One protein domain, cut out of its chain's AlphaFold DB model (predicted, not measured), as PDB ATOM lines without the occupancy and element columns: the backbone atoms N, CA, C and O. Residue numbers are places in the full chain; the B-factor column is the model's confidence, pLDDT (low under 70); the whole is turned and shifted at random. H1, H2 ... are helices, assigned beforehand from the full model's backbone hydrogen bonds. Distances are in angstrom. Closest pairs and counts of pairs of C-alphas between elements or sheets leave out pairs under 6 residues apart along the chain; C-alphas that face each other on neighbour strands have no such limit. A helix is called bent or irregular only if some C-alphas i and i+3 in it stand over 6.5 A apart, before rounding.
ATOM      1  N   ASP A 433     -43.515 -19.840  28.618       58.50
ATOM      2  CA  ASP A 433     -44.534 -20.763  29.130       58.50
ATOM      3  C   ASP A 433     -44.920 -21.836  28.114       58.50
ATOM      4  O   ASP A 433     -45.079 -23.003  28.483       58.50
ATOM      5  N   LYS A 434     -44.980 -21.492  26.820       66.31
ATOM      6  CA  LYS A 434     -45.197 -22.470  25.743       66.31
ATOM      7  C   LYS A 434     -44.025 -23.440  25.634       66.31
ATOM      8  O   LYS A 434     -44.242 -24.641  25.487       66.31
ATOM      9  N   TYR A 435     -42.787 -22.955  25.764       65.31
ATOM     10  CA  TYR A 435     -41.618 -23.837  25.758       65.31
ATOM     11  C   TYR A 435     -41.646 -24.797  26.958       65.31
ATOM     12  O   TYR A 435     -41.438 -26.002  26.805       65.31
ATOM     13  N   ILE A 436     -41.887 -24.270  28.165       55.44
ATOM     14  CA  ILE A 436     -41.945 -25.068  29.395       55.44
ATOM     15  C   ILE A 436     -43.073 -26.092  29.299       55.44
ATOM     16  O   ILE A 436     -42.847 -27.254  29.632       55.44
ATOM     17  N   SER A 437     -44.245 -25.694  28.803       56.50
ATOM     18  CA  SER A 437     -45.376 -26.599  28.586       56.50
ATOM     19  C   SER A 437     -45.010 -27.707  27.605       56.50
ATOM     20  O   SER A 437     -45.145 -28.874  27.950       56.50
ATOM     21  N   SER A 438     -44.397 -27.379  26.463       63.00
ATOM     22  CA  SER A 438     -43.923 -28.376  25.495       63.00
ATOM     23  C   SER A 438     -42.918 -29.366  26.102       63.00
ATOM     24  O   SER A 438     -43.000 -30.569  25.860       63.00
ATOM     25  N   LEU A 439     -41.987 -28.891  26.935       57.72
ATOM     26  CA  LEU A 439     -41.022 -29.750  27.627       57.72
ATOM     27  C   LEU A 439     -41.689 -30.621  28.709       57.72
ATOM     28  O   LEU A 439     -41.315 -31.779  28.896       57.72
ATOM     29  N   MET A 440     -42.683 -30.087  29.421       49.75
ATOM     30  CA  MET A 440     -43.478 -30.841  30.394       49.75
ATOM     31  C   MET A 440     -44.341 -31.903  29.709       49.75
ATOM     32  O   MET A 440     -44.372 -33.039  30.178       49.75
ATOM     33  N   ASP A 441     -44.970 -31.577  28.581       57.97
ATOM     34  CA  ASP A 441     -45.755 -32.504  27.766       57.97
ATOM     35  C   ASP A 441     -44.877 -33.614  27.196       57.97
ATOM     36  O   ASP A 441     -45.249 -34.786  27.236       57.97
ATOM     37  N   GLN A 442     -43.664 -33.268  26.758       62.59
ATOM     38  CA  GLN A 442     -42.646 -34.224  26.335       62.59
ATOM     39  C   GLN A 442     -42.322 -35.223  27.458       62.59
ATOM     40  O   GLN A 442     -42.397 -36.437  27.255       62.59
ATOM     41  N   LYS A 443     -42.055 -34.735  28.676       54.69
ATOM     42  CA  LYS A 443     -41.782 -35.585  29.850       54.69
ATOM     43  C   LYS A 443     -43.000 -36.390  30.312       54.69
ATOM     44  O   LYS A 443     -42.853 -37.536  30.748       54.69
ATOM     45  N   ARG A 444     -44.202 -35.819  30.220       53.16
ATOM     46  CA  ARG A 444     -45.467 -36.488  30.550       53.16
ATOM     47  C   ARG A 444     -45.738 -37.626  29.573       53.16
ATOM     48  O   ARG A 444     -46.010 -38.737  30.016       53.16
ATOM     49  N   ALA A 445     -45.572 -37.385  28.275       58.59
ATOM     50  CA  ALA A 445     -45.699 -38.404  27.241       58.59
ATOM     51  C   ALA A 445     -44.693 -39.545  27.454       58.59
ATOM     52  O   ALA A 445     -45.112 -40.702  27.487       58.59
ATOM     53  N   GLU A 446     -43.406 -39.241  27.690       55.31
ATOM     54  CA  GLU A 446     -42.378 -40.241  28.043       55.31
ATOM     55  C   GLU A 446     -42.811 -41.117  29.227       55.31
ATOM     56  O   GLU A 446     -42.676 -42.341  29.185       55.31
ATOM     57  N   THR A 447     -43.339 -40.488  30.278       50.44
ATOM     58  CA  THR A 447     -43.772 -41.165  31.506       50.44
ATOM     59  C   THR A 447     -44.964 -42.081  31.241       50.44
ATOM     60  O   THR A 447     -44.901 -43.266  31.567       50.44
ATOM     61  N   ILE A 448     -46.011 -41.568  30.586       54.31
ATOM     62  CA  ILE A 448     -47.227 -42.325  30.259       54.31
ATOM     63  C   ILE A 448     -46.888 -43.529  29.378       54.31
ATOM     64  O   ILE A 448     -47.273 -44.655  29.696       54.31
ATOM     65  N   GLY A 449     -46.133 -43.325  28.292       55.22
ATOM     66  CA  GLY A 449     -45.789 -44.427  27.394       55.22
ATOM     67  C   GLY A 449     -44.881 -45.459  28.058       55.22
ATOM     68  O   GLY A 449     -45.025 -46.653  27.806       55.22
ATOM     69  N   ARG A 450     -43.999 -45.045  28.973       56.00
ATOM     70  CA  ARG A 450     -43.179 -45.970  29.764       56.00
ATOM     71  C   ARG A 450     -44.001 -46.776  30.773       56.00
ATOM     72  O   ARG A 450     -43.735 -47.961  30.960       56.00
ATOM     73  N   GLU A 451     -44.980 -46.174  31.436       51.56
ATOM     74  CA  GLU A 451     -45.871 -46.896  32.353       51.56
ATOM     75  C   GLU A 451     -46.740 -47.904  31.616       51.56
ATOM     76  O   GLU A 451     -46.818 -49.063  32.023       51.56
ATOM     77  N   LEU A 452     -47.323 -47.481  30.495       57.22
ATOM     78  CA  LEU A 452     -48.091 -48.348  29.618       57.22
ATOM     79  C   LEU A 452     -47.237 -49.511  29.100       57.22
ATOM     80  O   LEU A 452     -47.670 -50.659  29.142       57.22
ATOM     81  N   ALA A 453     -46.000 -49.231  28.684       58.31
ATOM     82  CA  ALA A 453     -45.043 -50.251  28.278       58.31
ATOM     83  C   ALA A 453     -44.805 -51.297  29.374       58.31
ATOM     84  O   ALA A 453     -44.773 -52.493  29.093       58.31
ATOM     85  N   VAL A 454     -44.626 -50.854  30.622       52.09
ATOM     86  CA  VAL A 454     -44.386 -51.742  31.765       52.09
ATOM     87  C   VAL A 454     -45.639 -52.538  32.123       52.09
ATOM     88  O   VAL A 454     -45.531 -53.739  32.358       52.09
ATOM     89  N   ASP A 455     -46.813 -51.908  32.177       58.44
ATOM     90  CA  ASP A 455     -48.076 -52.597  32.468       58.44
ATOM     91  C   ASP A 455     -48.364 -53.676  31.418       58.44
ATOM     92  O   ASP A 455     -48.546 -54.845  31.765       58.44
ATOM     93  N   LEU A 456     -48.286 -53.311  30.137       60.56
ATOM     94  CA  LEU A 456     -48.532 -54.219  29.026       60.56
ATOM     95  C   LEU A 456     -47.482 -55.332  28.954       60.56
ATOM     96  O   LEU A 456     -47.834 -56.502  28.817       60.56
ATOM     97  N   GLY A 457     -46.202 -54.997  29.140       62.91
ATOM     98  CA  GLY A 457     -45.122 -55.979  29.226       62.91
ATOM     99  C   GLY A 457     -45.317 -56.984  30.363       62.91
ATOM    100  O   GLY A 457     -45.136 -58.182  30.156       62.91
ATOM    101  N   ASN A 458     -45.744 -56.530  31.547       54.75
ATOM    102  CA  ASN A 458     -46.029 -57.409  32.686       54.75
ATOM    103  C   ASN A 458     -47.260 -58.288  32.437       54.75
ATOM    104  O   ASN A 458     -47.252 -59.464  32.796       54.75
ATOM    105  N   ARG A 459     -48.317 -57.739  31.825       72.81
ATOM    106  CA  ARG A 459     -49.516 -58.503  31.447       72.81
ATOM    107  C   ARG A 459     -49.165 -59.598  30.443       72.81
ATOM    108  O   ARG A 459     -49.583 -60.732  30.646       72.81
ATOM    109  N   LEU A 460     -48.334 -59.298  29.443       69.56
ATOM    110  CA  LEU A 460     -47.784 -60.288  28.512       69.56
ATOM    111  C   LEU A 460     -46.957 -61.363  29.244       69.56
ATOM    112  O   LEU A 460     -47.161 -62.545  29.013       69.56
ATOM    113  N   GLN A 461     -46.086 -60.974  30.180       68.75
ATOM    114  CA  GLN A 461     -45.252 -61.909  30.958       68.75
ATOM    115  C   GLN A 461     -46.021 -62.752  31.984       68.75
ATOM    116  O   GLN A 461     -45.460 -63.700  32.528       68.75
ATOM    117  N   SER A 462     -47.274 -62.403  32.291       70.69
ATOM    118  CA  SER A 462     -48.062 -63.098  33.317       70.69
ATOM    119  C   SER A 462     -48.584 -64.474  32.884       70.69
ATOM    120  O   SER A 462     -49.056 -65.231  33.730       70.69
ATOM    121  N   PHE A 463     -48.503 -64.796  31.590       81.62
ATOM    122  CA  PHE A 463     -48.924 -66.079  31.022       81.62
ATOM    123  C   PHE A 463     -47.782 -67.103  31.000       81.62
ATOM    124  O   PHE A 463     -46.618 -66.746  31.188       81.62
ATOM    125  N   SER A 464     -48.096 -68.379  30.744       86.50
ATOM    126  CA  SER A 464     -47.064 -69.407  30.544       86.50
ATOM    127  C   SER A 464     -46.164 -69.063  29.354       86.50
ATOM    128  O   SER A 464     -46.579 -68.362  28.433       86.50
ATOM    129  N   GLU A 465     -44.930 -69.560  29.362       79.38
ATOM    130  CA  GLU A 465     -43.965 -69.293  28.291       79.38
ATOM    131  C   GLU A 465     -44.481 -69.747  26.916       79.38
ATOM    132  O   GLU A 465     -44.366 -69.006  25.944       79.38
ATOM    133  N   GLU A 466     -45.159 -70.895  26.846       88.56
ATOM    134  CA  GLU A 466     -45.808 -71.377  25.619       88.56
ATOM    135  C   GLU A 466     -46.864 -70.389  25.096       88.56
ATOM    136  O   GLU A 466     -46.865 -70.033  23.918       88.56
ATOM    137  N   SER A 467     -47.734 -69.890  25.978       89.50
ATOM    138  CA  SER A 467     -48.756 -68.901  25.608       89.50
ATOM    139  C   SER A 467     -48.113 -67.590  25.163       89.50
ATOM    140  O   SER A 467     -48.545 -66.978  24.192       89.50
ATOM    141  N   GLN A 468     -47.032 -67.174  25.828       86.56
ATOM    142  CA  GLN A 468     -46.264 -65.995  25.437       86.56
ATOM    143  C   GLN A 468     -45.677 -66.135  24.031       86.56
ATOM    144  O   GLN A 468     -45.714 -65.169  23.271       86.56
ATOM    145  N   LEU A 469     -45.154 -67.309  23.670       90.94
ATOM    146  CA  LEU A 469     -44.637 -67.569  22.325       90.94
ATOM    147  C   LEU A 469     -45.751 -67.462  21.276       90.94
ATOM    148  O   LEU A 469     -45.594 -66.687  20.333       90.94
ATOM    149  N   LYS A 470     -46.905 -68.108  21.506       92.75
ATOM    150  CA  LYS A 470     -48.094 -68.009  20.633       92.75
ATOM    151  C   LYS A 470     -48.575 -66.565  20.472       92.75
ATOM    152  O   LYS A 470     -48.864 -66.107  19.369       92.75
ATOM    153  N   MET A 471     -48.617 -65.804  21.566       91.06
ATOM    154  CA  MET A 471     -48.955 -64.378  21.531       91.06
ATOM    155  C   MET A 471     -47.918 -63.562  20.747       91.06
ATOM    156  O   MET A 471     -48.279 -62.623  20.042       91.06
ATOM    157  N   GLY A 472     -46.632 -63.899  20.861       89.44
ATOM    158  CA  GLY A 472     -45.556 -63.261  20.105       89.44
ATOM    159  C   GLY A 472     -45.642 -63.527  18.601       89.44
ATOM    160  O   GLY A 472     -45.382 -62.619  17.813       89.44
ATOM    161  N   GLU A 473     -46.029 -64.737  18.202       91.31
ATOM    162  CA  GLU A 473     -46.321 -65.116  16.811       91.31
ATOM    163  C   GLU A 473     -47.534 -64.342  16.271       91.31
ATOM    164  O   GLU A 473     -47.434 -63.690  15.229       91.31
ATOM    165  N   HIS A 474     -48.621 -64.263  17.045       92.81
ATOM    166  CA  HIS A 474     -49.800 -63.457  16.698       92.81
ATOM    167  C   HIS A 474     -49.471 -61.968  16.493       92.81
ATOM    168  O   HIS A 474     -49.889 -61.353  15.511       92.81
ATOM    169  N   ILE A 475     -48.654 -61.372  17.372       90.75
ATOM    170  CA  ILE A 475     -48.201 -59.970  17.238       90.75
ATOM    171  C   ILE A 475     -47.349 -59.768  15.968       90.75
ATOM    172  O   ILE A 475     -47.356 -58.684  15.379       90.75
ATOM    173  N   LYS A 476     -46.628 -60.800  15.510       89.12
ATOM    174  CA  LYS A 476     -45.882 -60.783  14.238       89.12
ATOM    175  C   LYS A 476     -46.776 -60.992  13.011       89.12
ATOM    176  O   LYS A 476     -46.269 -60.915  11.894       89.12
ATOM    177  N   GLY A 477     -48.081 -61.180  13.198       85.44
ATOM    178  CA  GLY A 477     -49.051 -61.369  12.122       85.44
ATOM    179  C   GLY A 477     -49.207 -62.822  11.676       85.44
ATOM    180  O   GLY A 477     -49.765 -63.053  10.607       85.44
ATOM    181  N   GLU A 478     -48.714 -63.789  12.456       87.75
ATOM    182  CA  GLU A 478     -48.954 -65.212  12.208       87.75
ATOM    183  C   GLU A 478     -50.325 -65.626  12.757       87.75
ATOM    184  O   GLU A 478     -50.779 -65.125  13.788       87.75
ATOM    185  N   THR A 479     -50.999 -66.549  12.073       86.19
ATOM    186  CA  THR A 479     -52.310 -67.049  12.501       86.19
ATOM    187  C   THR A 479     -52.125 -68.116  13.575       86.19
ATOM    188  O   THR A 479     -51.800 -69.260  13.262       86.19
ATOM    189  N   VAL A 480     -52.351 -67.754  14.839       89.25
ATOM    190  CA  VAL A 480     -52.208 -68.662  15.987       89.25
ATOM    191  C   VAL A 480     -53.485 -68.672  16.822       89.25
ATOM    192  O   VAL A 480     -54.108 -67.637  17.045       89.25
ATOM    193  N   SER A 481     -53.889 -69.854  17.293       90.12
ATOM    194  CA  SER A 481     -55.043 -69.992  18.186       90.12
ATOM    195  C   SER A 481     -54.692 -69.479  19.586       90.12
ATOM    196  O   SER A 481     -53.809 -70.029  20.249       90.12
ATOM    197  N   LEU A 482     -55.379 -68.421  20.023       92.06
ATOM    198  CA  LEU A 482     -55.238 -67.793  21.336       92.06
ATOM    199  C   LEU A 482     -56.574 -67.818  22.073       92.06
ATOM    200  O   LEU A 482     -57.634 -67.653  21.465       92.06
ATOM    201  N   ASN A 483     -56.542 -67.955  23.399       92.44
ATOM    202  CA  ASN A 483     -57.764 -67.776  24.181       92.44
ATOM    203  C   ASN A 483     -58.187 -66.286  24.212       92.44
ATOM    204  O   ASN A 483     -57.371 -65.398  23.944       92.44
ATOM    205  N   PRO A 484     -59.441 -65.956  24.583       91.75
ATOM    206  CA  PRO A 484     -59.934 -64.576  24.524       91.75
ATOM    207  C   PRO A 484     -59.117 -63.561  25.341       91.75
ATOM    208  O   PRO A 484     -59.043 -62.383  24.987       91.75
ATOM    209  N   LYS A 485     -58.495 -63.998  26.446       86.75
ATOM    210  CA  LYS A 485     -57.697 -63.127  27.319       86.75
ATOM    211  C   LYS A 485     -56.318 -62.841  26.718       86.75
ATOM    212  O   LYS A 485     -55.866 -61.700  26.778       86.75
ATOM    213  N   GLU A 486     -55.679 -63.855  26.141       90.25
ATOM    214  CA  GLU A 486     -54.425 -63.742  25.389       90.25
ATOM    215  C   GLU A 486     -54.619 -62.869  24.153       90.25
ATOM    216  O   GLU A 486     -53.909 -61.879  23.990       90.25
ATOM    217  N   LEU A 487     -55.641 -63.162  23.343       90.56
ATOM    218  CA  LEU A 487     -55.952 -62.404  22.134       90.56
ATOM    219  C   LEU A 487     -56.140 -60.916  22.443       90.56
ATOM    220  O   LEU A 487     -55.514 -60.072  21.812       90.56
ATOM    221  N   LYS A 488     -56.922 -60.584  23.479       86.94
ATOM    222  CA  LYS A 488     -57.148 -59.192  23.895       86.94
ATOM    223  C   LYS A 488     -55.847 -58.445  24.205       86.94
ATOM    224  O   LYS A 488     -55.694 -57.293  23.815       86.94
ATOM    225  N   ILE A 489     -54.923 -59.073  24.933       82.00
ATOM    226  CA  ILE A 489     -53.660 -58.437  25.347       82.00
ATOM    227  C   ILE A 489     -52.677 -58.356  24.170       82.00
ATOM    228  O   ILE A 489     -51.961 -57.363  24.041       82.00
ATOM    229  N   ALA A 490     -52.649 -59.376  23.309       89.12
ATOM    230  CA  ALA A 490     -51.832 -59.386  22.101       89.12
ATOM    231  C   ALA A 490     -52.287 -58.306  21.100       89.12
ATOM    232  O   ALA A 490     -51.447 -57.570  20.582       89.12
ATOM    233  N   GLU A 491     -53.599 -58.139  20.901       90.06
ATOM    234  CA  GLU A 491     -54.174 -57.068  20.074       90.06
ATOM    235  C   GLU A 491     -53.898 -55.674  20.651       90.06
ATOM    236  O   GLU A 491     -53.543 -54.759  19.914       90.06
ATOM    237  N   GLU A 492     -53.959 -55.499  21.975       85.25
ATOM    238  CA  GLU A 492     -53.597 -54.230  22.628       85.25
ATOM    239  C   GLU A 492     -52.124 -53.853  22.371       85.25
ATOM    240  O   GLU A 492     -51.812 -52.695  22.081       85.25
ATOM    241  N   ALA A 493     -51.211 -54.831  22.411       82.75
ATOM    242  CA  ALA A 493     -49.799 -54.633  22.073       82.75
ATOM    243  C   ALA A 493     -49.579 -54.302  20.599       82.75
ATOM    244  O   ALA A 493     -48.808 -53.390  20.283       82.75
ATOM    245  N   LYS A 494     -50.272 -55.010  19.708       88.38
ATOM    246  CA  LYS A 494     -50.233 -54.785  18.264       88.38
ATOM    247  C   LYS A 494     -50.729 -53.381  17.912       88.38
ATOM    248  O   LYS A 494     -49.985 -52.608  17.307       88.38
ATOM    249  N   TRP A 495     -51.905 -53.008  18.415       85.12
ATOM    250  CA  TRP A 495     -52.494 -51.682  18.243       85.12
ATOM    251  C   TRP A 495     -51.578 -50.569  18.758       85.12
ATOM    252  O   TRP A 495     -51.356 -49.578  18.069       85.12
ATOM    253  N   MET A 496     -50.982 -50.733  19.944       79.75
ATOM    254  CA  MET A 496     -50.070 -49.733  20.507       79.75
ATOM    255  C   MET A 496     -48.821 -49.532  19.642       79.75
ATOM    256  O   MET A 496     -48.399 -48.399  19.398       79.75
ATOM    257  N   MET A 497     -48.224 -50.623  19.157       83.44
ATOM    258  CA  MET A 497     -47.050 -50.568  18.285       83.44
ATOM    259  C   MET A 497     -47.373 -49.944  16.923       83.44
ATOM    260  O   MET A 497     -46.568 -49.161  16.417       83.44
ATOM    261  N   GLU A 498     -48.542 -50.239  16.353       83.94
ATOM    262  CA  GLU A 498     -49.041 -49.593  15.135       83.94
ATOM    263  C   GLU A 498     -49.304 -48.102  15.347       83.94
ATOM    264  O   GLU A 498     -48.832 -47.275  14.571       83.94
ATOM    265  N   HIS A 499     -50.003 -47.738  16.423       82.88
ATOM    266  CA  HIS A 499     -50.353 -46.357  16.729       82.88
ATOM    267  C   HIS A 499     -49.104 -45.488  16.931       82.88
ATOM    268  O   HIS A 499     -48.988 -44.406  16.354       82.88
ATOM    269  N   LEU A 500     -48.125 -45.980  17.695       82.31
ATOM    270  CA  LEU A 500     -46.832 -45.312  17.845       82.31
ATOM    271  C   LEU A 500     -46.018 -45.329  16.545       82.31
ATOM    272  O   LEU A 500     -45.290 -44.381  16.270       82.31
ATOM    273  N   GLY A 501     -46.143 -46.378  15.729       83.44
ATOM    274  CA  GLY A 501     -45.563 -46.436  14.389       83.44
ATOM    275  C   GLY A 501     -46.083 -45.314  13.490       83.44
ATOM    276  O   GLY A 501     -45.276 -44.612  12.889       83.44
ATOM    277  N   LYS A 502     -47.401 -45.088  13.475       82.19
ATOM    278  CA  LYS A 502     -48.039 -43.980  12.753       82.19
ATOM    279  C   LYS A 502     -47.552 -42.630  13.271       82.19
ATOM    280  O   LYS A 502     -47.067 -41.821  12.495       82.19
ATOM    281  N   GLN A 503     -47.553 -42.431  14.590       82.62
ATOM    282  CA  GLN A 503     -47.021 -41.196  15.169       82.62
ATOM    283  C   GLN A 503     -45.546 -40.963  14.814       82.62
ATOM    284  O   GLN A 503     -45.143 -39.816  14.660       82.62
ATOM    285  N   ALA A 504     -44.736 -42.022  14.687       82.62
ATOM    286  CA  ALA A 504     -43.349 -41.917  14.239       82.62
ATOM    287  C   ALA A 504     -43.232 -41.481  12.769       82.62
ATOM    288  O   ALA A 504     -42.261 -40.805  12.429       82.62
ATOM    289  N   VAL A 505     -44.200 -41.836  11.919       83.81
ATOM    290  CA  VAL A 505     -44.308 -41.318  10.547       83.81
ATOM    291  C   VAL A 505     -44.646 -39.831  10.558       83.81
ATOM    292  O   VAL A 505     -43.925 -39.050   9.944       83.81
ATOM    293  N   ASP A 506     -45.646 -39.421  11.345       82.25
ATOM    294  CA  ASP A 506     -46.114 -38.025  11.421       82.25
ATOM    295  C   ASP A 506     -44.998 -37.035  11.823       82.25
ATOM    296  O   ASP A 506     -45.008 -35.855  11.457       82.25
ATOM    297  N   VAL A 507     -44.011 -37.510  12.594       80.88
ATOM    298  CA  VAL A 507     -42.847 -36.721  13.036       80.88
ATOM    299  C   VAL A 507     -41.581 -36.961  12.204       80.88
ATOM    300  O   VAL A 507     -40.510 -36.476  12.568       80.88
ATOM    301  N   GLY A 508     -41.672 -37.725  11.110       83.56
ATOM    302  CA  GLY A 508     -40.569 -37.975  10.176       83.56
ATOM    303  C   GLY A 508     -39.477 -38.930  10.678       83.56
ATOM    304  O   GLY A 508     -38.382 -38.959  10.120       83.56
ATOM    305  N   LEU A 509     -39.735 -39.716  11.729       85.50
ATOM    306  CA  LEU A 509     -38.799 -40.734  12.234       85.50
ATOM    307  C   LEU A 509     -38.878 -42.059  11.457       85.50
ATOM    308  O   LEU A 509     -37.918 -42.833  11.464       85.50
ATOM    309  N   LEU A 510     -40.017 -42.336  10.817       85.81
ATOM    310  CA  LEU A 510     -40.294 -43.543  10.036       85.81
ATOM    311  C   LEU A 510     -40.911 -43.153   8.684       85.81
ATOM    312  O   LEU A 510     -41.698 -42.218   8.630       85.81
ATOM    313  N   SER A 511     -40.581 -43.851   7.596       87.00
ATOM    314  CA  SER A 511     -41.248 -43.615   6.307       87.00
ATOM    315  C   SER A 511     -42.592 -44.343   6.228       87.00
ATOM    316  O   SER A 511     -42.736 -45.444   6.768       87.00
ATOM    317  N   GLU A 512     -43.551 -43.759   5.507       83.69
ATOM    318  CA  GLU A 512     -44.871 -44.358   5.254       83.69
ATOM    319  C   GLU A 512     -44.760 -45.758   4.646       83.69
ATOM    320  O   GLU A 512     -45.378 -46.699   5.140       83.69
ATOM    321  N   GLU A 513     -43.903 -45.930   3.637       86.25
ATOM    322  CA  GLU A 513     -43.673 -47.224   2.986       86.25
ATOM    323  C   GLU A 513     -43.253 -48.304   3.996       86.25
ATOM    324  O   GLU A 513     -43.801 -49.409   4.016       86.25
ATOM    325  N   VAL A 514     -42.301 -47.989   4.883       85.62
ATOM    326  CA  VAL A 514     -41.825 -48.940   5.894       85.62
ATOM    327  C   VAL A 514     -42.907 -49.199   6.938       85.62
ATOM    328  O   VAL A 514     -43.033 -50.339   7.391       85.62
ATOM    329  N   PHE A 515     -43.692 -48.186   7.309       86.12
ATOM    330  CA  PHE A 515     -44.820 -48.347   8.219       86.12
ATOM    331  C   PHE A 515     -45.877 -49.292   7.644       86.12
ATOM    332  O   PHE A 515     -46.139 -50.323   8.259       86.12
ATOM    333  N   PHE A 516     -46.412 -49.029   6.450       81.88
ATOM    334  CA  PHE A 516     -47.418 -49.892   5.819       81.88
ATOM    335  C   PHE A 516     -46.876 -51.294   5.533       81.88
ATOM    336  O   PHE A 516     -47.580 -52.287   5.707       81.88
ATOM    337  N   LYS A 517     -45.582 -51.413   5.208       85.56
ATOM    338  CA  LYS A 517     -44.924 -52.716   5.089       85.56
ATOM    339  C   LYS A 517     -44.851 -53.474   6.417       85.56
ATOM    340  O   LYS A 517     -44.629 -54.673   6.374       85.56
ATOM    341  N   ASN A 518     -45.017 -52.865   7.583       84.75
ATOM    342  CA  ASN A 518     -44.866 -53.544   8.877       84.75
ATOM    343  C   ASN A 518     -46.096 -53.418   9.795       84.75
ATOM    344  O   ASN A 518     -46.115 -54.039  10.860       84.75
ATOM    345  N   ALA A 519     -47.116 -52.661   9.386       78.62
ATOM    346  CA  ALA A 519     -48.360 -52.474  10.118       78.62
ATOM    347  C   ALA A 519     -49.013 -53.831  10.411       78.62
ATOM    348  O   ALA A 519     -49.133 -54.682   9.530       78.62
ATOM    349  N   GLY A 520     -49.344 -54.066  11.679       76.06
ATOM    350  CA  GLY A 520     -49.955 -55.309  12.143       76.06
ATOM    351  C   GLY A 520     -49.124 -56.574  12.027       76.06
ATOM    352  O   GLY A 520     -49.658 -57.666  12.208       76.06
ATOM    353  N   ARG A 521     -47.825 -56.452  11.761       83.94
ATOM    354  CA  ARG A 521     -46.924 -57.605  11.653       83.94
ATOM    355  C   ARG A 521     -45.536 -57.346  12.226       83.94
ATOM    356  O   ARG A 521     -44.541 -57.910  11.773       83.94
ATOM    357  N   TYR A 522     -45.443 -56.449  13.209       83.19
ATOM    358  CA  TYR A 522     -44.164 -56.010  13.757       83.19
ATOM    359  C   TYR A 522     -44.065 -56.160  15.271       83.19
ATOM    360  O   TYR A 522     -44.726 -55.466  16.041       83.19
ATOM    361  N   MET A 523     -43.099 -56.981  15.681       86.75
ATOM    362  CA  MET A 523     -42.579 -57.042  17.041       86.75
ATOM    363  C   MET A 523     -41.097 -56.626  17.041       86.75
ATOM    364  O   MET A 523     -40.345 -57.058  16.158       86.75
ATOM    365  N   PRO A 524     -40.627 -55.819  18.014       84.44
ATOM    366  CA  PRO A 524     -39.212 -55.476  18.123       84.44
ATOM    367  C   PRO A 524     -38.334 -56.727  18.250       84.44
ATOM    368  O   PRO A 524     -38.553 -57.560  19.123       84.44
ATOM    369  N   ARG A 525     -37.308 -56.849  17.399       85.19
ATOM    370  CA  ARG A 525     -36.334 -57.951  17.473       85.19
ATOM    371  C   ARG A 525     -35.177 -57.566  18.395       85.19
ATOM    372  O   ARG A 525     -34.419 -56.637  18.081       85.19
ATOM    373  N   LEU A 526     -35.056 -58.262  19.523       76.31
ATOM    374  CA  LEU A 526     -34.015 -58.074  20.539       76.31
ATOM    375  C   LEU A 526     -33.254 -59.382  20.763       76.31
ATOM    376  O   LEU A 526     -33.830 -60.453  20.619       76.31
ATOM    377  N   TYR A 527     -31.982 -59.285  21.147       76.25
ATOM    378  CA  TYR A 527     -31.090 -60.436  21.325       76.25
ATOM    379  C   TYR A 527     -30.454 -60.386  22.709       76.25
ATOM    380  O   TYR A 527     -29.852 -59.365  23.052       76.25
ATOM    381  N   THR A 528     -30.538 -61.463  23.486       59.62
ATOM    382  CA  THR A 528     -29.986 -61.547  24.850       59.62
ATOM    383  C   THR A 528     -28.505 -61.176  24.890       59.62
ATOM    384  O   THR A 528     -28.102 -60.390  25.743       59.62
ATOM    385  N   SER A 529     -27.711 -61.621  23.912       49.88
ATOM    386  CA  SER A 529     -26.287 -61.273  23.766       49.88
ATOM    387  C   SER A 529     -26.028 -59.759  23.671       49.88
ATOM    388  O   SER A 529     -25.066 -59.239  24.241       49.88
ATOM    389  N   LYS A 530     -26.904 -59.017  22.979       63.50
ATOM    390  CA  LYS A 530     -26.809 -57.557  22.816       63.50
ATOM    391  C   LYS A 530     -27.435 -56.799  23.971       63.50
ATOM    392  O   LYS A 530     -26.928 -55.741  24.329       63.50
ATOM    393  N   GLU A 531     -28.490 -57.336  24.570       57.09
ATOM    394  CA  GLU A 531     -29.095 -56.780  25.775       57.09
ATOM    395  C   GLU A 531     -28.128 -56.890  26.958       57.09
ATOM    396  O   GLU A 531     -27.919 -55.900  27.644       57.09
ATOM    397  N   TYR A 532     -27.432 -58.017  27.120       35.03
ATOM    398  CA  TYR A 532     -26.390 -58.212  28.130       35.03
ATOM    399  C   TYR A 532     -25.197 -57.257  27.934       35.03
ATOM    400  O   TYR A 532     -24.787 -56.565  28.865       35.03
ATOM    401  N   GLN A 533     -24.689 -57.109  26.705       29.42
ATOM    402  CA  GLN A 533     -23.641 -56.121  26.399       29.42
ATOM    403  C   GLN A 533     -24.116 -54.663  26.545       29.42
ATOM    404  O   GLN A 533     -23.328 -53.789  26.913       29.42
ATOM    405  N   ALA A 534     -25.389 -54.368  26.267       41.97
ATOM    406  CA  ALA A 534     -25.978 -53.051  26.494       41.97
ATOM    407  C   ALA A 534     -26.151 -52.767  27.994       41.97
ATOM    408  O   ALA A 534     -25.825 -51.667  28.424       41.97
ATOM    409  N   LEU A 535     -26.556 -53.758  28.793       32.78
ATOM    410  CA  LEU A 535     -26.647 -53.701  30.257       32.78
ATOM    411  C   LEU A 535     -25.282 -53.406  30.901       32.78
ATOM    412  O   LEU A 535     -25.188 -52.570  31.795       32.78
ATOM    413  N   LEU A 536     -24.196 -53.982  30.371       25.84
ATOM    414  CA  LEU A 536     -22.823 -53.671  30.798       25.84
ATOM    415  C   LEU A 536     -22.377 -52.240  30.423       25.84
ATOM    416  O   LEU A 536     -21.514 -51.652  31.080       25.84
ATOM    417  N   ASN A 537     -22.980 -51.641  29.391       34.00
ATOM    418  CA  ASN A 537     -22.616 -50.319  28.873       34.00
ATOM    419  C   ASN A 537     -23.539 -49.172  29.340       34.00
ATOM    420  O   ASN A 537     -23.107 -48.010  29.370       34.00
ATOM    421  N   GLN A 538     -24.780 -49.463  29.734       34.97
ATOM    422  CA  GLN A 538     -25.858 -48.493  29.929       34.97
ATOM    423  C   GLN A 538     -26.056 -48.135  31.409       34.97
ATOM    424  O   GLN A 538     -26.963 -48.609  32.074       34.97
ATOM    425  N   TRP A 539     -25.236 -47.201  31.895       32.22
ATOM    426  CA  TRP A 539     -25.390 -46.585  33.222       32.22
ATOM    427  C   TRP A 539     -25.380 -45.057  33.125       32.22
ATOM    428  O   TRP A 539     -24.546 -44.367  33.713       32.22
ATOM    429  N   SER A 540     -26.299 -44.512  32.324       28.67
ATOM    430  CA  SER A 540     -26.641 -43.087  32.363       28.67
ATOM    431  C   SER A 540     -27.976 -42.949  33.085       28.67
ATOM    432  O   SER A 540     -29.002 -43.302  32.526       28.67
ATOM    433  N   LEU A 541     -27.944 -42.421  34.313       29.98
ATOM    434  CA  LEU A 541     -29.090 -42.139  35.203       29.98
ATOM    435  C   LEU A 541     -30.114 -41.111  34.664       29.98
ATOM    436  O   LEU A 541     -30.921 -40.579  35.412       29.98
ATOM    437  N   THR A 542     -30.053 -40.842  33.370       35.72
ATOM    438  CA  THR A 542     -30.971 -40.094  32.517       35.72
ATOM    439  C   THR A 542     -30.516 -40.440  31.097       35.72
ATOM    440  O   THR A 542     -29.326 -40.295  30.780       35.72
ATOM    441  N   LYS A 543     -31.397 -40.955  30.227       42.31
ATOM    442  CA  LYS A 543     -31.062 -40.962  28.796       42.31
ATOM    443  C   LYS A 543     -30.899 -39.495  28.369       42.31
ATOM    444  O   LYS A 543     -31.692 -38.663  28.805       42.31
ATOM    445  N   PRO A 544     -29.863 -39.143  27.589       45.69
ATOM    446  CA  PRO A 544     -29.707 -37.774  27.107       45.69
ATOM    447  C   PRO A 544     -30.953 -37.350  26.315       45.69
ATOM    448  O   PRO A 544     -31.506 -38.175  25.589       45.69
ATOM    449  N   ASN A 545     -31.367 -36.081  26.426       54.69
ATOM    450  CA  ASN A 545     -32.455 -35.476  25.639       54.69
ATOM    451  C   ASN A 545     -32.053 -35.364  24.150       54.69
ATOM    452  O   ASN A 545     -31.788 -34.273  23.645       54.69
ATOM    453  N   ARG A 546     -31.915 -36.502  23.465       66.12
ATOM    454  CA  ARG A 546     -31.605 -36.636  22.032       66.12
ATOM    455  C   ARG A 546     -32.284 -37.882  21.461       66.12
ATOM    456  O   ARG A 546     -32.511 -38.837  22.205       66.12
ATOM    457  N   LEU A 547     -32.538 -37.888  20.152       71.94
ATOM    458  CA  LEU A 547     -33.181 -39.018  19.476       71.94
ATOM    459  C   LEU A 547     -32.268 -40.255  19.464       71.94
ATOM    460  O   LEU A 547     -31.092 -40.188  19.075       71.94
ATOM    461  N   ASP A 548     -32.819 -41.401  19.852       74.00
ATOM    462  CA  ASP A 548     -32.211 -42.723  19.751       74.00
ATOM    463  C   ASP A 548     -32.651 -43.403  18.447       74.00
ATOM    464  O   ASP A 548     -33.364 -44.403  18.410       74.00
ATOM    465  N   LEU A 549     -32.142 -42.884  17.324       78.44
ATOM    466  CA  LEU A 549     -32.466 -43.374  15.976       78.44
ATOM    467  C   LEU A 549     -32.066 -44.838  15.709       78.44
ATOM    468  O   LEU A 549     -32.268 -45.345  14.608       78.44
ATOM    469  N   SER A 550     -31.457 -45.528  16.680       79.00
ATOM    470  CA  SER A 550     -30.997 -46.909  16.542       79.00
ATOM    471  C   SER A 550     -32.113 -47.860  16.110       79.00
ATOM    472  O   SER A 550     -31.865 -48.750  15.297       79.00
ATOM    473  N   ARG A 551     -33.343 -47.643  16.592       80.50
ATOM    474  CA  ARG A 551     -34.495 -48.500  16.285       80.50
ATOM    475  C   ARG A 551     -35.028 -48.347  14.859       80.50
ATOM    476  O   ARG A 551     -35.575 -49.308  14.331       80.50
ATOM    477  N   PHE A 552     -34.840 -47.175  14.251       83.69
ATOM    478  CA  PHE A 552     -35.315 -46.854  12.899       83.69
ATOM    479  C   PHE A 552     -34.305 -47.248  11.810       83.69
ATOM    480  O   PHE A 552     -34.586 -47.140  10.620       83.69
ATOM    481  N   LYS A 553     -33.118 -47.735  12.193       82.69
ATOM    482  CA  LYS A 553     -32.131 -48.240  11.234       82.69
ATOM    483  C   LYS A 553     -32.637 -49.518  10.570       82.69
ATOM    484  O   LYS A 553     -33.044 -50.458  11.255       82.69
ATOM    485  N   LYS A 554     -32.508 -49.589   9.239       80.88
ATOM    486  CA  LYS A 554     -32.725 -50.822   8.471       80.88
ATOM    487  C   LYS A 554     -31.833 -51.930   9.039       80.88
ATOM    488  O   LYS A 554     -30.611 -51.781   9.105       80.88
ATOM    489  N   ARG A 555     -32.450 -53.026   9.479       76.12
ATOM    490  CA  ARG A 555     -31.734 -54.206   9.979       76.12
ATOM    491  C   ARG A 555     -31.371 -55.114   8.809       76.12
ATOM    492  O   ARG A 555     -32.105 -55.166   7.824       76.12
ATOM    493  N   LYS A 556     -30.231 -55.802   8.914       79.19
ATOM    494  CA  LYS A 556     -29.886 -56.886   7.987       79.19
ATOM    495  C   LYS A 556     -30.887 -58.021   8.179       79.19
ATOM    496  O   LYS A 556     -31.310 -58.260   9.313       79.19
ATOM    497  N   ASP A 557     -31.252 -58.683   7.090       75.38
ATOM    498  CA  ASP A 557     -32.007 -59.922   7.194       75.38
ATOM    499  C   ASP A 557     -31.035 -61.035   7.589       75.38
ATOM    500  O   ASP A 557     -29.997 -61.208   6.951       75.38
ATOM    501  N   ILE A 558     -31.304 -61.684   8.717       81.88
ATOM    502  CA  ILE A 558     -30.414 -62.678   9.322       81.88
ATOM    503  C   ILE A 558     -31.204 -63.992   9.405       81.88
ATOM    504  O   ILE A 558     -32.325 -63.966   9.939       81.88
ATOM    505  N   PRO A 559     -30.638 -65.121   8.927       86.19
ATOM    506  CA  PRO A 559     -31.246 -66.448   9.034       86.19
ATOM    507  C   PRO A 559     -31.753 -66.768  10.447       86.19
ATOM    508  O   PRO A 559     -31.202 -66.287  11.442       86.19
ATOM    509  N   LYS A 560     -32.837 -67.549  10.545       79.94
ATOM    510  CA  LYS A 560     -33.524 -67.842  11.819       79.94
ATOM    511  C   LYS A 560     -32.598 -68.562  12.802       79.94
ATOM    512  O   LYS A 560     -32.629 -68.257  13.989       79.94
ATOM    513  N   GLU A 561     -31.739 -69.426  12.289       76.44
ATOM    514  CA  GLU A 561     -30.768 -70.237  13.020       76.44
ATOM    515  C   GLU A 561     -29.749 -69.324  13.718       76.44
ATOM    516  O   GLU A 561     -29.594 -69.356  14.935       76.44
ATOM    517  N   ILE A 562     -29.168 -68.381  12.969       78.56
ATOM    518  CA  ILE A 562     -28.230 -67.382  13.504       78.56
ATOM    519  C   ILE A 562     -28.928 -66.472  14.527       78.56
ATOM    520  O   ILE A 562     -28.339 -66.074  15.533       78.56
ATOM    521  N   ARG A 563     -30.207 -66.134  14.315       77.75
ATOM    522  CA  ARG A 563     -30.978 -65.345  15.290       77.75
ATOM    523  C   ARG A 563     -31.198 -66.098  16.603       77.75
ATOM    524  O   ARG A 563     -31.123 -65.473  17.662       77.75
ATOM    525  N   GLN A 564     -31.440 -67.405  16.540       75.38
ATOM    526  CA  GLN A 564     -31.576 -68.264  17.714       75.38
ATOM    527  C   GLN A 564     -30.250 -68.388  18.474       75.38
ATOM    528  O   GLN A 564     -30.245 -68.201  19.688       75.38
ATOM    529  N   GLU A 565     -29.123 -68.574  17.779       71.00
ATOM    530  CA  GLU A 565     -27.781 -68.603  18.390       71.00
ATOM    531  C   GLU A 565     -27.407 -67.277  19.070       71.00
ATOM    532  O   GLU A 565     -26.806 -67.250  20.142       71.00
ATOM    533  N   MET A 566     -27.819 -66.146  18.490       64.88
ATOM    534  CA  MET A 566     -27.661 -64.826  19.111       64.88
ATOM    535  C   MET A 566     -28.571 -64.608  20.334       64.88
ATOM    536  O   MET A 566     -28.434 -63.581  21.018       64.88
ATOM    537  N   GLY A 567     -29.494 -65.540  20.587       73.38
ATOM    538  CA  GLY A 567     -30.476 -65.510  21.660       73.38
ATOM    539  C   GLY A 567     -31.599 -64.509  21.407       73.38
ATOM    540  O   GLY A 567     -31.839 -63.633  22.237       73.38
ATOM    541  N   GLU A 568     -32.258 -64.571  20.246       78.75
ATOM    542  CA  GLU A 568     -33.448 -63.755  19.975       78.75
ATOM    543  C   GLU A 568     -34.515 -63.952  21.067       78.75
ATOM    544  O   GLU A 568     -34.909 -65.071  21.390       78.75
ATOM    545  N   ILE A 569     -34.999 -62.849  21.640       75.50
ATOM    546  CA  ILE A 569     -36.046 -62.864  22.665       75.50
ATOM    547  C   ILE A 569     -37.392 -63.008  21.955       75.50
ATOM    548  O   ILE A 569     -37.923 -62.040  21.406       75.50
ATOM    549  N   LEU A 570     -37.923 -64.231  21.944       79.06
ATOM    550  CA  LEU A 570     -39.168 -64.566  21.247       79.06
ATOM    551  C   LEU A 570     -40.424 -64.237  22.062       79.06
ATOM    552  O   LEU A 570     -41.473 -63.988  21.473       79.06
ATOM    553  N   THR A 571     -40.314 -64.185  23.390       77.12
ATOM    554  CA  THR A 571     -41.426 -63.818  24.269       77.12
ATOM    555  C   THR A 571     -41.705 -62.309  24.187       77.12
ATOM    556  O   THR A 571     -40.789 -61.497  24.349       77.12
ATOM    557  N   PRO A 572     -42.958 -61.880  23.945       80.31
ATOM    558  CA  PRO A 572     -43.269 -60.510  23.539       80.31
ATOM    559  C   PRO A 572     -43.148 -59.481  24.665       80.31
ATOM    560  O   PRO A 572     -42.937 -58.302  24.388       80.31
ATOM    561  N   GLY A 573     -43.240 -59.881  25.937       68.38
ATOM    562  CA  GLY A 573     -43.376 -58.928  27.042       68.38
ATOM    563  C   GLY A 573     -42.225 -57.926  27.171       68.38
ATOM    564  O   GLY A 573     -42.465 -56.725  27.296       68.38
ATOM    565  N   TYR A 574     -40.971 -58.385  27.093       67.44
ATOM    566  CA  TYR A 574     -39.813 -57.483  27.166       67.44
ATOM    567  C   TYR A 574     -39.595 -56.673  25.871       67.44
ATOM    568  O   TYR A 574     -39.464 -55.446  25.965       67.44
ATOM    569  N   PRO A 575     -39.600 -57.280  24.665       77.31
ATOM    570  CA  PRO A 575     -39.458 -56.540  23.415       77.31
ATOM    571  C   PRO A 575     -40.542 -55.492  23.172       77.31
ATOM    572  O   PRO A 575     -40.206 -54.375  22.775       77.31
ATOM    573  N   VAL A 576     -41.809 -55.802  23.463       75.25
ATOM    574  CA  VAL A 576     -42.926 -54.849  23.351       75.25
ATOM    575  C   VAL A 576     -42.728 -53.682  24.316       75.25
ATOM    576  O   VAL A 576     -42.730 -52.529  23.885       75.25
ATOM    577  N   ALA A 577     -42.453 -53.952  25.597       65.44
ATOM    578  CA  ALA A 577     -42.237 -52.898  26.588       65.44
ATOM    579  C   ALA A 577     -41.059 -51.978  26.219       65.44
ATOM    580  O   ALA A 577     -41.163 -50.745  26.249       65.44
ATOM    581  N   LYS A 578     -39.924 -52.559  25.815       74.38
ATOM    582  CA  LYS A 578     -38.762 -51.777  25.375       74.38
ATOM    583  C   LYS A 578     -39.081 -50.968  24.116       74.38
ATOM    584  O   LYS A 578     -38.718 -49.794  24.047       74.38
ATOM    585  N   GLY A 579     -39.785 -51.570  23.157       75.69
ATOM    586  CA  GLY A 579     -40.205 -50.934  21.912       75.69
ATOM    587  C   GLY A 579     -41.079 -49.706  22.135       75.69
ATOM    588  O   GLY A 579     -40.748 -48.642  21.612       75.69
ATOM    589  N   ILE A 580     -42.130 -49.834  22.950       72.94
ATOM    590  CA  ILE A 580     -43.041 -48.740  23.322       72.94
ATOM    591  C   ILE A 580     -42.276 -47.625  24.042       72.94
ATOM    592  O   ILE A 580     -42.429 -46.453  23.700       72.94
ATOM    593  N   THR A 581     -41.404 -47.976  24.992       66.06
ATOM    594  CA  THR A 581     -40.603 -46.992  25.741       66.06
ATOM    595  C   THR A 581     -39.686 -46.192  24.812       66.06
ATOM    596  O   THR A 581     -39.610 -44.970  24.919       66.06
ATOM    597  N   GLN A 582     -38.989 -46.862  23.886       75.31
ATOM    598  CA  GLN A 582     -38.110 -46.194  22.921       75.31
ATOM    599  C   GLN A 582     -38.898 -45.332  21.927       75.31
ATOM    600  O   GLN A 582     -38.516 -44.192  21.691       75.31
ATOM    601  N   LEU A 583     -40.009 -45.849  21.387       80.31
ATOM    602  CA  LEU A 583     -40.896 -45.106  20.486       80.31
ATOM    603  C   LEU A 583     -41.413 -43.830  21.134       80.31
ATOM    604  O   LEU A 583     -41.262 -42.756  20.571       80.31
ATOM    605  N   THR A 584     -41.995 -43.947  22.324       72.94
ATOM    606  CA  THR A 584     -42.581 -42.813  23.043       72.94
ATOM    607  C   THR A 584     -41.530 -41.743  23.330       72.94
ATOM    608  O   THR A 584     -41.785 -40.558  23.121       72.94
ATOM    609  N   HIS A 585     -40.330 -42.153  23.760       78.88
ATOM    610  CA  HIS A 585     -39.194 -41.251  23.956       78.88
ATOM    611  C   HIS A 585     -38.842 -40.498  22.670       78.88
ATOM    612  O   HIS A 585     -38.839 -39.270  22.660       78.88
ATOM    613  N   ASP A 586     -38.589 -41.217  21.575       82.00
ATOM    614  CA  ASP A 586     -38.151 -40.592  20.325       82.00
ATOM    615  C   ASP A 586     -39.250 -39.721  19.702       82.00
ATOM    616  O   ASP A 586     -38.965 -38.619  19.246       82.00
ATOM    617  N   ILE A 587     -40.509 -40.169  19.728       82.25
ATOM    618  CA  ILE A 587     -41.659 -39.428  19.189       82.25
ATOM    619  C   ILE A 587     -41.898 -38.151  19.990       82.25
ATOM    620  O   ILE A 587     -42.010 -37.082  19.399       82.25
ATOM    621  N   SER A 588     -41.975 -38.234  21.322       75.44
ATOM    622  CA  SER A 588     -42.220 -37.055  22.167       75.44
ATOM    623  C   SER A 588     -41.106 -36.019  22.020       75.44
ATOM    624  O   SER A 588     -41.377 -34.823  21.922       75.44
ATOM    625  N   LEU A 589     -39.856 -36.472  21.924       78.94
ATOM    626  CA  LEU A 589     -38.722 -35.594  21.698       78.94
ATOM    627  C   LEU A 589     -38.705 -35.011  20.277       78.94
ATOM    628  O   LEU A 589     -38.397 -33.834  20.118       78.94
ATOM    629  N   ALA A 590     -39.070 -35.788  19.253       84.44
ATOM    630  CA  ALA A 590     -39.204 -35.289  17.886       84.44
ATOM    631  C   ALA A 590     -40.325 -34.247  17.769       84.44
ATOM    632  O   ALA A 590     -40.115 -33.221  17.131       84.44
ATOM    633  N   LYS A 591     -41.471 -34.452  18.442       83.69
ATOM    634  CA  LYS A 591     -42.546 -33.448  18.553       83.69
ATOM    635  C   LYS A 591     -42.042 -32.170  19.213       83.69
ATOM    636  O   LYS A 591     -42.296 -31.087  18.702       83.69
ATOM    637  N   HIS A 592     -41.287 -32.293  20.305       81.75
ATOM    638  CA  HIS A 592     -40.689 -31.141  20.975       81.75
ATOM    639  C   HIS A 592     -39.698 -30.396  20.066       81.75
ATOM    640  O   HIS A 592     -39.773 -29.180  19.944       81.75
ATOM    641  N   PHE A 593     -38.807 -31.110  19.369       87.88
ATOM    642  CA  PHE A 593     -37.863 -30.501  18.428       87.88
ATOM    643  C   PHE A 593     -38.554 -29.845  17.233       87.88
ATOM    644  O   PHE A 593     -38.143 -28.761  16.830       87.88
ATOM    645  N   LYS A 594     -39.608 -30.465  16.697       86.75
ATOM    646  CA  LYS A 594     -40.432 -29.898  15.627       86.75
ATOM    647  C   LYS A 594     -41.133 -28.619  16.091       86.75
ATOM    648  O   LYS A 594     -40.985 -27.599  15.437       86.75
ATOM    649  N   GLY A 595     -41.748 -28.630  17.275       86.00
ATOM    650  CA  GLY A 595     -42.363 -27.434  17.861       86.00
ATOM    651  C   GLY A 595     -41.367 -26.307  18.162       86.00
ATOM    652  O   GLY A 595     -41.733 -25.138  18.103       86.00
ATOM    653  N   ILE A 596     -40.099 -26.630  18.446       87.12
ATOM    654  CA  ILE A 596     -39.036 -25.618  18.515       87.12
ATOM    655  C   ILE A 596     -38.715 -25.070  17.122       87.12
ATOM    656  O   ILE A 596     -38.594 -23.860  16.971       87.12
ATOM    657  N   ALA A 597     -38.559 -25.951  16.130       87.44
ATOM    658  CA  ALA A 597     -38.175 -25.596  14.766       87.44
ATOM    659  C   ALA A 597     -39.230 -24.746  14.038       87.44
ATOM    660  O   ALA A 597     -38.871 -23.939  13.190       87.44
ATOM    661  N   GLU A 598     -40.510 -24.946  14.359       86.69
ATOM    662  CA  GLU A 598     -41.652 -24.238  13.767       86.69
ATOM    663  C   GLU A 598     -41.918 -22.872  14.413       86.69
ATOM    664  O   GLU A 598     -42.703 -22.091  13.880       86.69
ATOM    665  N   ASN A 599     -41.286 -22.569  15.552       86.31
ATOM    666  CA  ASN A 599     -41.471 -21.291  16.225       86.31
ATOM    667  C   ASN A 599     -40.397 -20.275  15.776       86.31
ATOM    668  O   ASN A 599     -39.227 -20.437  16.147       86.31
ATOM    669  N   PRO A 600     -40.779 -19.206  15.051       82.94
ATOM    670  CA  PRO A 600     -39.837 -18.218  14.523       82.94
ATOM    671  C   PRO A 600     -39.123 -17.409  15.618       82.94
ATOM    672  O   PRO A 600     -38.022 -16.915  15.388       82.94
ATOM    673  N   ASP A 601     -39.674 -17.330  16.835       83.44
ATOM    674  CA  ASP A 601     -39.002 -16.684  17.971       83.44
ATOM    675  C   ASP A 601     -37.853 -17.536  18.541       83.44
ATOM    676  O   ASP A 601     -37.043 -17.067  19.346       83.44
ATOM    677  N   TRP A 602     -37.804 -18.825  18.193       86.50
ATOM    678  CA  TRP A 602     -36.938 -19.816  18.835       86.50
ATOM    679  C   TRP A 602     -35.906 -20.422  17.897       86.50
ATOM    680  O   TRP A 602     -34.788 -20.708  18.347       86.50
ATOM    681  N   ALA A 603     -36.259 -20.637  16.629       88.12
ATOM    682  CA  ALA A 603     -35.401 -21.299  15.661       88.12
ATOM    683  C   ALA A 603     -35.621 -20.809  14.221       88.12
ATOM    684  O   ALA A 603     -36.739 -20.550  13.798       88.12
ATOM    685  N   PHE A 604     -34.532 -20.781  13.452       85.12
ATOM    686  CA  PHE A 604     -34.506 -20.531  12.013       85.12
ATOM    687  C   PHE A 604     -33.871 -21.737  11.323       85.12
ATOM    688  O   PHE A 604     -32.695 -22.060  11.543       85.12
ATOM    689  N   THR A 605     -34.664 -22.446  10.523       80.81
ATOM    690  CA  THR A 605     -34.230 -23.640   9.793       80.81
ATOM    691  C   THR A 605     -33.555 -23.262   8.472       80.81
ATOM    692  O   THR A 605     -33.758 -22.187   7.908       80.81
ATOM    693  N   LYS A 606     -32.690 -24.150   7.975       66.06
ATOM    694  CA  LYS A 606     -31.941 -23.936   6.734       66.06
ATOM    695  C   LYS A 606     -32.908 -23.898   5.543       66.06
ATOM    696  O   LYS A 606     -33.515 -24.918   5.232       66.06
ATOM    697  N   GLY A 607     -33.016 -22.742   4.887       62.06
ATOM    698  CA  GLY A 607     -33.927 -22.512   3.757       62.06
ATOM    699  C   GLY A 607     -35.218 -21.758   4.102       62.06
ATOM    700  O   GLY A 607     -36.037 -21.574   3.210       62.06
ATOM    701  N   GLY A 608     -35.406 -21.325   5.355       60.75
ATOM    702  CA  GLY A 608     -36.495 -20.413   5.720       60.75
ATOM    703  C   GLY A 608     -36.249 -18.982   5.224       60.75
ATOM    704  O   GLY A 608     -35.105 -18.531   5.171       60.75
ATOM    705  N   GLU A 609     -37.321 -18.276   4.864       52.97
ATOM    706  CA  GLU A 609     -37.275 -16.857   4.495       52.97
ATOM    707  C   GLU A 609     -37.061 -15.980   5.743       52.97
ATOM    708  O   GLU A 609     -37.730 -16.160   6.760       52.97
ATOM    709  N   GLY A 610     -36.115 -15.034   5.678       63.19
ATOM    710  CA  GLY A 610     -35.837 -14.068   6.749       63.19
ATOM    711  C   GLY A 610     -34.357 -13.957   7.140       63.19
ATOM    712  O   GLY A 610     -33.560 -14.876   6.955       63.19
ATOM    713  N   SER A 611     -33.967 -12.805   7.689       66.25
ATOM    714  CA  SER A 611     -32.619 -12.584   8.230       66.25
ATOM    715  C   SER A 611     -32.480 -13.214   9.618       66.25
ATOM    716  O   SER A 611     -33.288 -12.927  10.499       66.25
ATOM    717  N   ILE A 612     -31.432 -14.016   9.836       76.81
ATOM    718  CA  ILE A 612     -31.134 -14.632  11.139       76.81
ATOM    719  C   ILE A 612     -30.931 -13.525  12.192       76.81
ATOM    720  O   ILE A 612     -30.017 -12.709  12.028       76.81
ATOM    721  N   PRO A 613     -31.721 -13.488  13.283       74.31
ATOM    722  CA  PRO A 613     -31.557 -12.486  14.327       74.31
ATOM    723  C   PRO A 613     -30.182 -12.567  15.000       74.31
ATOM    724  O   PRO A 613     -29.644 -13.650  15.262       74.31
ATOM    725  N   GLY A 614     -29.615 -11.403  15.321       73.50
ATOM    726  CA  GLY A 614     -28.317 -11.301  15.985       73.50
ATOM    727  C   GLY A 614     -28.283 -12.065  17.313       73.50
ATOM    728  O   GLY A 614     -29.151 -11.899  18.166       73.50
ATOM    729  N   GLY A 615     -27.263 -12.906  17.501       76.25
ATOM    730  CA  GLY A 615     -27.048 -13.670  18.736       76.25
ATOM    731  C   GLY A 615     -27.563 -15.112  18.719       76.25
ATOM    732  O   GLY A 615     -27.181 -15.879  19.604       76.25
ATOM    733  N   PHE A 616     -28.348 -15.523  17.719       85.94
ATOM    734  CA  PHE A 616     -28.732 -16.927  17.537       85.94
ATOM    735  C   PHE A 616     -27.506 -17.797  17.225       85.94
ATOM    736  O   PHE A 616     -26.538 -17.352  16.606       85.94
ATOM    737  N   LYS A 617     -27.522 -19.055  17.679       86.31
ATOM    738  CA  LYS A 617     -26.389 -19.983  17.550       86.31
ATOM    739  C   LYS A 617     -26.774 -21.198  16.726       86.31
ATOM    740  O   LYS A 617     -27.808 -21.815  16.971       86.31
ATOM    741  N   GLN A 618     -25.916 -21.562  15.780       88.62
ATOM    742  CA  GLN A 618     -26.157 -22.701  14.905       88.62
ATOM    743  C   GLN A 618     -25.876 -24.025  15.615       88.62
ATOM    744  O   GLN A 618     -24.789 -24.235  16.157       88.62
ATOM    745  N   LEU A 619     -26.842 -24.939  15.580       86.62
ATOM    746  CA  LEU A 619     -26.663 -26.316  16.030       86.62
ATOM    747  C   LEU A 619     -25.834 -27.130  15.022       86.62
ATOM    748  O   LEU A 619     -25.906 -26.888  13.819       86.62
ATOM    749  N   PRO A 620     -25.060 -28.133  15.476       83.94
ATOM    750  CA  PRO A 620     -24.257 -28.949  14.574       83.94
ATOM    751  C   PRO A 620     -25.132 -29.829  13.674       83.94
ATOM    752  O   PRO A 620     -26.223 -30.250  14.064       83.94
ATOM    753  N   SER A 621     -24.603 -30.191  12.505       84.25
ATOM    754  CA  SER A 621     -25.224 -31.183  11.624       84.25
ATOM    755  C   SER A 621     -25.250 -32.549  12.309       84.25
ATOM    756  O   SER A 621     -24.221 -33.203  12.497       84.25
ATOM    757  N   ASN A 622     -26.425 -32.964  12.779       82.31
ATOM    758  CA  ASN A 622     -26.573 -34.179  13.565       82.31
ATOM    759  C   ASN A 622     -27.996 -34.724  13.462       82.31
ATOM    760  O   ASN A 622     -28.931 -34.166  14.029       82.31
ATOM    761  N   LYS A 623     -28.144 -35.907  12.853       80.94
ATOM    762  CA  LYS A 623     -29.443 -36.588  12.698       80.94
ATOM    763  C   LYS A 623     -30.204 -36.766  14.020       80.94
ATOM    764  O   LYS A 623     -31.426 -36.810  14.016       80.94
ATOM    765  N   LYS A 624     -29.511 -36.836  15.167       81.19
ATOM    766  CA  LYS A 624     -30.146 -36.968  16.493       81.19
ATOM    767  C   LYS A 624     -30.903 -35.719  16.959       81.19
ATOM    768  O   LYS A 624     -31.597 -35.803  17.971       81.19
ATOM    769  N   LEU A 625     -30.737 -34.597  16.262       83.19
ATOM    770  CA  LEU A 625     -31.456 -33.344  16.488       83.19
ATOM    771  C   LEU A 625     -32.742 -33.237  15.662       83.19
ATOM    772  O   LEU A 625     -33.507 -32.299  15.862       83.19
ATOM    773  N   GLY A 626     -33.004 -34.192  14.761       85.38
ATOM    774  CA  GLY A 626     -34.195 -34.175  13.910       85.38
ATOM    775  C   GLY A 626     -34.312 -32.854  13.146       85.38
ATOM    776  O   GLY A 626     -33.342 -32.417  12.525       85.38
ATOM    777  N   ALA A 627     -35.475 -32.207  13.256       85.31
ATOM    778  CA  ALA A 627     -35.784 -30.924  12.621       85.31
ATOM    779  C   ALA A 627     -34.849 -29.764  13.028       85.31
ATOM    780  O   ALA A 627     -34.747 -28.784  12.301       85.31
ATOM    781  N   LEU A 628     -34.139 -29.872  14.157       87.75
ATOM    782  CA  LEU A 628     -33.218 -28.836  14.644       87.75
ATOM    783  C   LEU A 628     -31.778 -29.003  14.144       87.75
ATOM    784  O   LEU A 628     -30.900 -28.221  14.510       87.75
ATOM    785  N   SER A 629     -31.494 -30.031  13.342       86.56
ATOM    786  CA  SER A 629     -30.165 -30.207  12.755       86.56
ATOM    787  C   SER A 629     -29.816 -29.006  11.870       86.56
ATOM    788  O   SER A 629     -30.586 -28.656  10.985       86.56
ATOM    789  N   GLU A 630     -28.644 -28.400  12.089       88.00
ATOM    790  CA  GLU A 630     -28.164 -27.196  11.377       88.00
ATOM    791  C   GLU A 630     -28.999 -25.914  11.574       88.00
ATOM    792  O   GLU A 630     -28.650 -24.883  10.994       88.00
ATOM    793  N   ALA A 631     -30.054 -25.945  12.398       88.62
ATOM    794  CA  ALA A 631     -30.889 -24.781  12.676       88.62
ATOM    795  C   ALA A 631     -30.151 -23.746  13.539       88.62
ATOM    796  O   ALA A 631     -29.362 -24.094  14.427       88.62
ATOM    797  N   TYR A 632     -30.442 -22.469  13.307       89.50
ATOM    798  CA  TYR A 632     -30.030 -21.375  14.182       89.50
ATOM    799  C   TYR A 632     -31.064 -21.234  15.284       89.50
ATOM    800  O   TYR A 632     -32.221 -20.958  14.997       89.50
ATOM    801  N   VAL A 633     -30.671 -21.432  16.538       89.62
ATOM    802  CA  VAL A 633     -31.603 -21.400  17.674       89.62
ATOM    803  C   VAL A 633     -31.212 -20.338  18.689       89.62
ATOM    804  O   VAL A 633     -30.043 -19.947  18.794       89.62
ATOM    805  N   HIS A 634     -32.192 -19.908  19.478       87.62
ATOM    806  CA  HIS A 634     -31.975 -18.983  20.584       87.62
ATOM    807  C   HIS A 634     -30.869 -19.502  21.537       87.62
ATOM    808  O   HIS A 634     -30.829 -20.706  21.815       87.62
ATOM    809  N   PRO A 635     -29.982 -18.648  22.093       78.31
ATOM    810  CA  PRO A 635     -28.862 -19.070  22.947       78.31
ATOM    811  C   PRO A 635     -29.217 -20.011  24.101       78.31
ATOM    812  O   PRO A 635     -28.449 -20.929  24.400       78.31
ATOM    813  N   GLU A 636     -30.378 -19.818  24.731       71.38
ATOM    814  CA  GLU A 636     -30.837 -20.685  25.825       71.38
ATOM    815  C   GLU A 636     -31.238 -22.082  25.328       71.38
ATOM    816  O   GLU A 636     -30.891 -23.094  25.943       71.38
ATOM    817  N   ILE A 637     -31.869 -22.161  24.153       78.50
ATOM    818  CA  ILE A 637     -32.194 -23.429  23.487       78.50
ATOM    819  C   ILE A 637     -30.907 -24.115  23.012       78.50
ATOM    820  O   ILE A 637     -30.741 -25.324  23.189       78.50
ATOM    821  N   PHE A 638     -29.948 -23.346  22.489       77.75
ATOM    822  CA  PHE A 638     -28.631 -23.858  22.119       77.75
ATOM    823  C   PHE A 638     -27.917 -24.482  23.326       77.75
ATOM    824  O   PHE A 638     -27.388 -25.586  23.226       77.75
ATOM    825  N   ALA A 639     -27.928 -23.825  24.490       67.25
ATOM    826  CA  ALA A 639     -27.326 -24.361  25.709       67.25
ATOM    827  C   ALA A 639     -28.030 -25.641  26.208       67.25
ATOM    828  O   ALA A 639     -27.380 -26.532  26.768       67.25
ATOM    829  N   ASP A 640     -29.350 -25.754  26.033       66.94
ATOM    830  CA  ASP A 640     -30.160 -26.959  26.294       66.94
ATOM    831  C   ASP A 640     -29.763 -28.135  25.417       66.94
ATOM    832  O   ASP A 640     -29.416 -29.204  25.933       66.94
ATOM    833  N   ILE A 641     -29.733 -27.915  24.114       74.25
ATOM    834  CA  ILE A 641     -29.494 -28.966  23.136       74.25
ATOM    835  C   ILE A 641     -28.013 -29.359  23.089       74.25
ATOM    836  O   ILE A 641     -27.686 -30.543  23.016       74.25
ATOM    837  N   ASN A 642     -27.090 -28.400  23.189       70.44
ATOM    838  CA  ASN A 642     -25.657 -28.676  23.084       70.44
ATOM    839  C   ASN A 642     -25.138 -29.554  24.243       70.44
ATOM    840  O   ASN A 642     -24.319 -30.453  24.043       70.44
ATOM    841  N   GLU A 643     -25.658 -29.367  25.462       59.50
ATOM    842  CA  GLU A 643     -25.333 -30.250  26.591       59.50
ATOM    843  C   GLU A 643     -25.915 -31.663  26.392       59.50
ATOM    844  O   GLU A 643     -25.265 -32.644  26.759       59.50
ATOM    845  N   SER A 644     -27.100 -31.797  25.781       56.81
ATOM    846  CA  SER A 644     -27.746 -33.101  25.573       56.81
ATOM    847  C   SER A 644     -27.086 -33.934  24.467       56.81
ATOM    848  O   SER A 644     -27.061 -35.170  24.544       56.81
ATOM    849  N   ILE A 645     -26.503 -33.289  23.453       61.50
ATOM    850  CA  ILE A 645     -25.753 -33.969  22.387       61.50
ATOM    851  C   ILE A 645     -24.298 -34.252  22.748       61.50
ATOM    852  O   ILE A 645     -23.706 -35.138  22.120       61.50
ATOM    853  N   ARG A 646     -23.746 -33.582  23.769       64.56
ATOM    854  CA  ARG A 646     -22.377 -33.813  24.239       64.56
ATOM    855  C   ARG A 646     -22.166 -35.297  24.519       64.56
ATOM    856  O   ARG A 646     -22.899 -35.922  25.283       64.56
ATOM    857  N   VAL A 647     -21.146 -35.885  23.903       58.88
ATOM    858  CA  VAL A 647     -20.722 -37.249  24.227       58.88
ATOM    859  C   VAL A 647     -19.871 -37.166  25.495       58.88
ATOM    860  O   VAL A 647     -18.809 -36.549  25.452       58.88
ATOM    861  N   PRO A 648     -20.297 -37.754  26.629       55.59
ATOM    862  CA  PRO A 648     -19.470 -37.752  27.827       55.59
ATOM    863  C   PRO A 648     -18.172 -38.519  27.554       55.59
ATOM    864  O   PRO A 648     -18.214 -39.609  26.965       55.59
TER     865      PRO A 648
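This is residues 433 to 648 of the 1115 residues of an uncharacterized protein of Desulfobacterales bacterium (UniProt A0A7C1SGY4). Three long helices, H1, H3 and H8, make an elongated bundle; H8 and H1 lie side by side and run opposite ways, while H3 slants along H8 and meets H1 with a part of its length. H2 packs on H3 at one end of the bundle, H4 folds back beside H3 as a helical hairpin, and H9, H10 and a long loop gather at the other end; H5, H6 and H7, strung on links, make a looser side that touches no other helix, and residues 532 to 542 stick out from it. The printed part has 216 residues with ten named helices, H1 to H10 in order along the chain, and no named strand, and its class is all helix. It is compact, with a radius of gyration of the C-alphas of 19.6 A, yet elongated in outline, spanning 64 by 33 by 32 A.

Begin with H1, residues 433 to 461, and set beside it H8, residues 573 to 597: they touch at a shallow tilt of 11 degrees, opposite ways, and their closest C-alphas are those of Gly 457 and Gly 573, 4.1 A apart. Next look at H2, residues 465 to 475, which is close to but not clearly touching H1. The hub is H3, residues 484 to 506, which touches four helices. With residues 486 to 494 alone it touches H2 at a steep tilt of 43 degrees, the closest C-alphas being those of Ile 475 and Lys 494, 5.7 A apart. It touches H1 with residues 489 to 493 alone, closest at the C-alphas of Leu 460 and Ile 489, 6.9 A apart. It touches H8 at a shallow tilt of 25 degrees, the same way, closest at the C-alphas of Ala 504 and Ile 587, 5.8 A apart. H4, residues 512 to 518, forms a hairpin with H3; their closest C-alphas, Val 505 and Glu 512, are 6.1 A apart. H5, residues 528 to 537, and H7, residues 560 to 565, touch no helix; H6, residues 549 to 552, is close to but not clearly touching H8, the C-alphas of Leu 549 and Asp 586 being 7.7 A apart. H9, residues 623 to 628, touches H8 at a steep tilt of 38 degrees, closest at the C-alphas of Lys 594 and Ala 627, 5.6 A apart. H10, residues 635 to 645, is close to but not clearly touching H9. Residues 603 to 604 and 617 to 618 each pair, antiparallel, with residues 632 to 633. Every O i to N i+4 pair is within hydrogen-bond range in H1, H2, H3, H4, H5, H7 and H8; H10 has 6 of 7, H6 is too short for such a pair, and H9 has 0 of 2, with 2 of 3 O i to N i+3 pairs in range.

Find C-alpha 433 at (-44.534, -20.763, 29.130); from there H1 runs 41.2 A to C-alpha 461. H3 measures 32.7 A from C-alpha 484 to 506. Look for C-alpha 573 at (-43.376, -58.928, 27.042), where H8 begins its 35.9 A. H9 is irregular: C-alphas 624 and 627 are 9.1 A apart. H10 ends with C-alpha 645 at (-25.753, -33.969, 22.387), after 15.2 A.

The two C-alphas farthest apart are those of Ser 481 and Gly 614, at 64.5 A. The printed part has no cut. Its long links are H5 to H6, with 11 residues, and H8 to H9, with 25. The mean pLDDT of the printed part is 74.2, and 66 residues are under 70, among them residues 433 to 458 and 528 to 546.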